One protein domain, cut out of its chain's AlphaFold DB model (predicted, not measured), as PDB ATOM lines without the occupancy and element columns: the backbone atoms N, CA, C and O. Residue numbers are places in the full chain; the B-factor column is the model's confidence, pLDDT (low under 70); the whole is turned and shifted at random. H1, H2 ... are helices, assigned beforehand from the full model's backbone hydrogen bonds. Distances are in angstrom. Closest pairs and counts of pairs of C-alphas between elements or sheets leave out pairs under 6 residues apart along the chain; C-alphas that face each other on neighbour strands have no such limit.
ATOM      1  N   ARG A   2     111.606 151.035 130.431       68.38
ATOM      2  CA  ARG A   2     112.714 150.325 129.760       68.38
ATOM      3  C   ARG A   2     112.666 150.679 128.276       68.38
ATOM      4  O   ARG A   2     111.621 150.479 127.664       68.38
ATOM      5  N   GLU A   3     113.748 151.221 127.732       74.56
ATOM      6  CA  GLU A   3     113.861 151.439 126.289       74.56
ATOM      7  C   GLU A   3     114.075 150.108 125.570       74.56
ATOM      8  O   GLU A   3     114.840 149.254 126.020       74.56
ATOM      9  N   VAL A   4     113.372 149.932 124.452       79.69
ATOM     10  CA  VAL A   4     113.518 148.779 123.563       79.69
ATOM     11  C   VAL A   4     114.166 149.277 122.283       79.69
ATOM     12  O   VAL A   4     113.640 150.177 121.631       79.69
ATOM     13  N   VAL A   5     115.300 148.683 121.924       82.38
ATOM     14  CA  VAL A   5     116.093 149.080 120.756       82.38
ATOM     15  C   VAL A   5     116.253 147.912 119.789       82.38
ATOM     16  O   VAL A   5     116.304 146.751 120.196       82.38
ATOM     17  N   ILE A   6     116.342 148.218 118.494       85.81
ATOM     18  CA  ILE A   6     116.682 147.235 117.460       85.81
ATOM     19  C   ILE A   6     118.200 147.248 117.279       85.81
ATOM     20  O   ILE A   6     118.777 148.265 116.884       85.81
ATOM     21  N   VAL A   7     118.830 146.110 117.570       86.75
ATOM     22  CA  VAL A   7     120.291 145.949 117.522       86.75
ATOM     23  C   VAL A   7     120.779 145.462 116.165       86.75
ATOM     24  O   VAL A   7     121.809 145.927 115.710       86.75
ATOM     25  N   GLU A   8     120.042 144.567 115.508       88.56
ATOM     26  CA  GLU A   8     120.355 144.090 114.159       88.56
ATOM     27  C   GLU A   8     119.100 143.600 113.430       88.56
ATOM     28  O   GLU A   8     118.104 143.230 114.059       88.56
ATOM     29  N   ALA A   9     119.147 143.583 112.095       89.12
ATOM     30  CA  ALA A   9     118.053 143.088 111.261       89.12
ATOM     31  C   ALA A   9     118.568 142.378 109.999       89.12
ATOM     32  O   ALA A   9     119.280 142.952 109.175       89.12
ATOM     33  N   VAL A  10     118.151 141.127 109.811       91.62
ATOM     34  CA  VAL A  10     118.510 140.295 108.654       91.62
ATOM     35  C   VAL A  10     117.288 139.566 108.116       91.62
ATOM     36  O   VAL A  10     116.307 139.336 108.822       91.62
ATOM     37  N   ARG A  11     117.339 139.202 106.837       94.25
ATOM     38  CA  ARG A  11     116.270 138.470 106.156       94.25
ATOM     39  C   ARG A  11     116.854 137.558 105.091       94.25
ATOM     40  O   ARG A  11     117.919 137.841 104.542       94.25
ATOM     41  N   THR A  12     116.111 136.521 104.734       94.44
ATOM     42  CA  THR A  12     116.379 135.790 103.498       94.44
ATOM     43  C   THR A  12     115.982 136.631 102.273       94.44
ATOM     44  O   THR A  12     115.149 137.543 102.368       94.44
ATOM     45  N   PRO A  13     116.549 136.339 101.090       93.12
ATOM     46  CA  PRO A  13     115.986 136.807  99.830       93.12
ATOM     47  C   PRO A  13     114.518 136.382  99.688       93.12
ATOM     48  O   PRO A  13     114.079 135.391 100.268       93.12
ATOM     49  N   VAL A  14     113.745 137.102  98.876       93.00
ATOM     50  CA  VAL A  14     112.350 136.722  98.614       93.00
ATOM     51  C   VAL A  14     112.320 135.619  97.557       93.00
ATOM     52  O   VAL A  14     112.811 135.802  96.443       93.00
ATOM     53  N   GLY A  15     111.740 134.471  97.904       92.06
ATOM     54  CA  GLY A  15     111.523 133.373  96.966       92.06
ATOM     55  C   GLY A  15     110.399 133.675  95.974       92.06
ATOM     56  O   GLY A  15     109.397 134.291  96.323       92.06
ATOM     57  N   ARG A  22     112.065 126.476  96.546       94.00
ATOM     58  CA  ARG A  22     110.929 125.541  96.411       94.00
ATOM     59  C   ARG A  22     111.091 124.226  97.189       94.00
ATOM     60  O   ARG A  22     110.106 123.680  97.655       94.00
ATOM     61  N   GLU A  23     112.323 123.740  97.319       95.75
ATOM     62  CA  GLU A  23     112.658 122.471  97.984       95.75
ATOM     63  C   GLU A  23     113.152 122.673  99.425       95.75
ATOM     64  O   GLU A  23     113.421 121.706 100.135       95.75
ATOM     65  N   LYS A  24     113.297 123.923  99.890       94.44
ATOM     66  CA  LYS A  24     113.791 124.197 101.242       94.44
ATOM     67  C   LYS A  24     112.636 124.230 102.232       94.44
ATOM     68  O   LYS A  24     111.705 125.018 102.085       94.44
ATOM     69  N   HIS A  25     112.753 123.441 103.296       95.75
ATOM     70  CA  HIS A  25     111.830 123.531 104.417       95.75
ATOM     71  C   HIS A  25     111.925 124.925 105.079       95.75
ATOM     72  O   HIS A  25     113.044 125.393 105.324       95.75
ATOM     73  N   PRO A  26     110.802 125.588 105.419       92.88
ATOM     74  CA  PRO A  26     110.812 126.944 105.979       92.88
ATOM     75  C   PRO A  26     111.675 127.105 107.237       92.88
ATOM     76  O   PRO A  26     112.324 128.132 107.414       92.88
ATOM     77  N   VAL A  27     111.752 126.069 108.078       96.50
ATOM     78  CA  VAL A  27     112.589 126.080 109.294       96.50
ATOM     79  C   VAL A  27     114.074 126.257 108.965       96.50
ATOM     80  O   VAL A  27     114.769 126.960 109.689       96.50
ATOM     81  N   HIS A  28     114.564 125.709 107.848       95.69
ATOM     82  CA  HIS A  28     115.955 125.920 107.434       95.69
ATOM     83  C   HIS A  28     116.217 127.353 106.972       95.69
ATOM     84  O   HIS A  28     117.320 127.866 107.129       95.69
ATOM     85  N   LEU A  29     115.215 128.026 106.402       95.12
ATOM     86  CA  LEU A  29     115.343 129.446 106.076       95.12
ATOM     87  C   LEU A  29     115.413 130.282 107.357       95.12
ATOM     88  O   LEU A  29     116.223 131.201 107.438       95.12
ATOM     89  N   ALA A  30     114.612 129.932 108.367       93.38
ATOM     90  CA  ALA A  30     114.640 130.593 109.667       93.38
ATOM     91  C   ALA A  30     115.961 130.358 110.418       93.38
ATOM     92  O   ALA A  30     116.502 131.306 110.980       93.38
ATOM     93  N   SER A  31     116.518 129.142 110.393       95.50
ATOM     94  CA  SER A  31     117.771 128.839 111.098       95.50
ATOM     95  C   SER A  31     118.936 129.684 110.588       95.50
ATOM     96  O   SER A  31     119.655 130.274 111.384       95.50
ATOM     97  N   VAL A  32     119.061 129.837 109.266       94.88
ATOM     98  CA  VAL A  32     120.110 130.672 108.657       94.88
ATOM     99  C   VAL A  32     119.974 132.138 109.076       94.88
ATOM    100  O   VAL A  32     120.974 132.807 109.320       94.88
ATOM    101  N   VAL A  33     118.743 132.644 109.183       94.56
ATOM    102  CA  VAL A  33     118.480 134.019 109.642       94.56
ATOM    103  C   VAL A  33     118.869 134.190 111.110       94.56
ATOM    104  O   VAL A  33     119.478 135.200 111.457       94.56
ATOM    105  N   LEU A  34     118.550 133.211 111.960       92.00
ATOM    106  CA  LEU A  34     118.907 133.238 113.380       92.00
ATOM    107  C   LEU A  34     120.423 133.170 113.592       92.00
ATOM    108  O   LEU A  34     120.962 133.937 114.386       92.00
ATOM    109  N   ASP A  35     121.125 132.306 112.866       92.50
ATOM    110  CA  ASP A  35     122.583 132.210 112.979       92.50
ATOM    111  C   ASP A  35     123.267 133.502 112.498       92.50
ATOM    112  O   ASP A  35     124.189 134.007 113.144       92.50
ATOM    113  N   GLU A  36     122.783 134.093 111.401       93.75
ATOM    114  CA  GLU A  36     123.346 135.328 110.851       93.75
ATOM    115  C   GLU A  36     123.059 136.553 111.737       93.75
ATOM    116  O   GLU A  36     123.943 137.396 111.897       93.75
ATOM    117  N   VAL A  37     121.866 136.668 112.345       91.94
ATOM    118  CA  VAL A  37     121.556 137.811 113.229       91.94
ATOM    119  C   VAL A  37     122.415 137.785 114.486       91.94
ATOM    120  O   VAL A  37     122.948 138.817 114.879       91.94
ATOM    121  N   VAL A  38     122.605 136.601 115.074       89.88
ATOM    122  CA  VAL A  38     123.453 136.395 116.255       89.88
ATOM    123  C   VAL A  38     124.895 136.776 115.930       89.88
ATOM    124  O   VAL A  38     125.522 137.540 116.664       89.88
ATOM    125  N   LYS A  39     125.392 136.312 114.778       89.56
ATOM    126  CA  LYS A  39     126.740 136.616 114.298       89.56
ATOM    127  C   LYS A  39     126.958 138.113 114.061       89.56
ATOM    128  O   LYS A  39     127.994 138.631 114.467       89.56
ATOM    129  N   ARG A  40     126.016 138.812 113.416       89.50
ATOM    130  CA  ARG A  40     126.135 140.261 113.150       89.50
ATOM    131  C   ARG A  40     125.997 141.105 114.404       89.50
ATOM    132  O   ARG A  40     126.735 142.070 114.557       89.50
ATOM    133  N   ALA A  41     125.094 140.711 115.298       88.00
ATOM    134  CA  ALA A  41     124.909 141.383 116.574       88.00
ATOM    135  C   ALA A  41     126.096 141.157 117.527       88.00
ATOM    136  O   ALA A  41     126.197 141.855 118.530       88.00
ATOM    137  N   GLY A  42     126.985 140.198 117.234       86.25
ATOM    138  CA  GLY A  42     128.135 139.883 118.082       86.25
ATOM    139  C   GLY A  42     127.729 139.323 119.446       86.25
ATOM    140  O   GLY A  42     128.429 139.546 120.429       86.25
ATOM    141  N   ILE A  43     126.584 138.637 119.516       84.12
ATOM    142  CA  ILE A  43     126.032 138.094 120.761       84.12
ATOM    143  C   ILE A  43     126.322 136.596 120.876       84.12
ATOM    144  O   ILE A  43     126.226 135.850 119.905       84.12
ATOM    145  N   GLU A  44     126.631 136.132 122.082       80.12
ATOM    146  CA  GLU A  44     126.632 134.710 122.423       80.12
ATOM    147  C   GLU A  44     125.252 134.242 122.914       80.12
ATOM    148  O   GLU A  44     124.433 135.014 123.412       80.12
ATOM    149  N   LYS A  45     124.975 132.938 122.794       71.31
ATOM    150  CA  LYS A  45     123.675 132.357 123.183       71.31
ATOM    151  C   LYS A  45     123.399 132.448 124.692       71.31
ATOM    152  O   LYS A  45     122.247 132.333 125.100       71.31
ATOM    153  N   HIS A  46     124.435 132.662 125.503       74.50
ATOM    154  CA  HIS A  46     124.334 132.865 126.943       74.50
ATOM    155  C   HIS A  46     124.904 134.238 127.324       74.50
ATOM    156  O   HIS A  46     126.055 134.349 127.730       74.50
ATOM    157  N   LEU A  47     124.103 135.295 127.159       77.06
ATOM    158  CA  LEU A  47     124.497 136.658 127.533       77.06
ATOM    159  C   LEU A  47     123.898 137.094 128.872       77.06
ATOM    160  O   LEU A  47     122.758 136.758 129.200       77.06
ATOM    161  N   SER A  48     124.654 137.913 129.607       75.25
ATOM    162  CA  SER A  48     124.147 138.689 130.739       75.25
ATOM    163  C   SER A  48     123.375 139.926 130.257       75.25
ATOM    164  O   SER A  48     123.562 140.412 129.139       75.25
ATOM    165  N   LEU A  49     122.507 140.472 131.115       76.31
ATOM    166  CA  LEU A  49     121.737 141.688 130.809       76.31
ATOM    167  C   LEU A  49     122.635 142.909 130.553       76.31
ATOM    168  O   LEU A  49     122.288 143.776 129.756       76.31
ATOM    169  N   GLU A  50     123.796 142.959 131.201       74.94
ATOM    170  CA  GLU A  50     124.786 144.032 131.054       74.94
ATOM    171  C   GLU A  50     125.416 144.025 129.659       74.94
ATOM    172  O   GLU A  50     125.520 145.069 129.017       74.94
ATOM    173  N   ALA A  51     125.765 142.841 129.151       74.31
ATOM    174  CA  ALA A  51     126.316 142.692 127.810       74.31
ATOM    175  C   ALA A  51     125.297 143.087 126.726       74.31
ATOM    176  O   ALA A  51     125.670 143.706 125.732       74.31
ATOM    177  N   LEU A  52     124.004 142.804 126.939       77.56
ATOM    178  CA  LEU A  52     122.935 143.235 126.027       77.56
ATOM    179  C   LEU A  52     122.766 144.761 125.999       77.56
ATOM    180  O   LEU A  52     122.481 145.321 124.943       77.56
ATOM    181  N   ALA A  53     122.960 145.439 127.134       78.56
ATOM    182  CA  ALA A  53     122.837 146.894 127.228       78.56
ATOM    183  C   ALA A  53     123.985 147.646 126.528       78.56
ATOM    184  O   ALA A  53     123.808 148.793 126.125       78.56
ATOM    185  N   ALA A  54     125.147 147.009 126.364       80.12
ATOM    186  CA  ALA A  54     126.307 147.597 125.693       80.12
ATOM    187  C   ALA A  54     126.244 147.518 124.155       80.12
ATOM    188  O   ALA A  54     127.106 148.080 123.473       80.12
ATOM    189  N   LEU A  55     125.253 146.818 123.591       82.44
ATOM    190  CA  LEU A  55     125.129 146.655 122.145       82.44
ATOM    191  C   LEU A  55     124.764 147.974 121.467       82.44
ATOM    192  O   LEU A  55     123.889 148.714 121.916       82.44
ATOM    193  N   LYS A  56     125.417 148.247 120.336       79.69
ATOM    194  CA  LYS A  56     125.159 149.446 119.541       79.69
ATOM    195  C   LYS A  56     123.861 149.271 118.738       79.69
ATOM    196  O   LYS A  56     123.808 148.375 117.899       79.69
ATOM    197  N   PRO A  57     122.845 150.131 118.920       80.12
ATOM    198  CA  PRO A  57     121.643 150.091 118.094       80.12
ATOM    199  C   PRO A  57     121.934 150.481 116.638       80.12
ATOM    200  O   PRO A  57     122.787 151.334 116.372       80.12
ATOM    201  N   VAL A  58     121.173 149.921 115.691       73.94
ATOM    202  CA  VAL A  58     121.292 150.271 114.256       73.94
ATOM    203  C   VAL A  58     120.777 151.687 113.970       73.94
ATOM    204  O   VAL A  58     121.201 152.326 113.007       73.94
ATOM    205  N   PHE A  59     119.865 152.200 114.799       67.25
ATOM    206  CA  PHE A  59     119.144 153.448 114.547       67.25
ATOM    207  C   PHE A  59     119.371 154.491 115.638       67.25
ATOM    208  O   PHE A  59     119.668 154.167 116.785       67.25
ATOM    209  N   LYS A  60     119.229 155.764 115.252       60.44
ATOM    210  CA  LYS A  60     119.332 156.912 116.158       60.44
ATOM    211  C   LYS A  60     118.170 156.922 117.175       60.44
ATOM    212  O   LYS A  60     117.089 156.437 116.835       60.44
ATOM    213  N   PRO A  61     118.384 157.479 118.382       55.81
ATOM    214  CA  PRO A  61     117.436 157.425 119.505       55.81
ATOM    215  C   PRO A  61     116.051 158.072 119.266       55.81
ATOM    216  O   PRO A  61     115.123 157.829 120.026       55.81
ATOM    217  N   ASP A  62     115.861 158.836 118.191       57.66
ATOM    218  CA  ASP A  62     114.685 159.679 117.913       57.66
ATOM    219  C   ASP A  62     113.475 158.922 117.293       57.66
ATOM    220  O   ASP A  62     112.474 159.520 116.900       57.66
TER     221      ASP A  62
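What this domain is: This is residues 2 to 15 and 22 to 62 of the 72 residues of the protein "Thiolase-like protein" of Anoxybacillus vitaminiphilus (UniProt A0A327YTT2). This domain has little regular structure: one long helix, H1, has a long unnamed stretch, residues 2 to 15, running beside it, and a small helix, H2, lies beyond its last end. After H2, the last residues cross the early part of that stretch. The printed part has 55 residues with two named helices, H1 then H2, and no named strand; the class is all helix, with only 21 residues in named elements. It is loose, with a radius of gyration of the C-alphas of 13.9 A and spans of 41 by 29 by 18 A.

Where its parts are: H1, residues 26 to 41, is 22.8 A long, beginning at C-alpha 26 (110.812, 126.944, 105.979). H2, residues 49 to 53, ends at C-alpha 53 (122.837, 146.894, 127.228).

How they stand to each other: H1 and H2 are apart, joined by a short link of 7 residues. In both helices every O i to N i+4 pair is within hydrogen-bond range.

The domain as a whole: C-alphas 23 and 62, the two farthest apart, are 42.3 A apart. Residues 16 to 21 are not printed; C-alphas 15 and 22 are 7.9 A apart across the cut. Residues 22 to 28, of which 26 to 28 belong to H1, and 45 to 50 stand free. Residue 2 and residues 59 to 62 have pLDDT under 70.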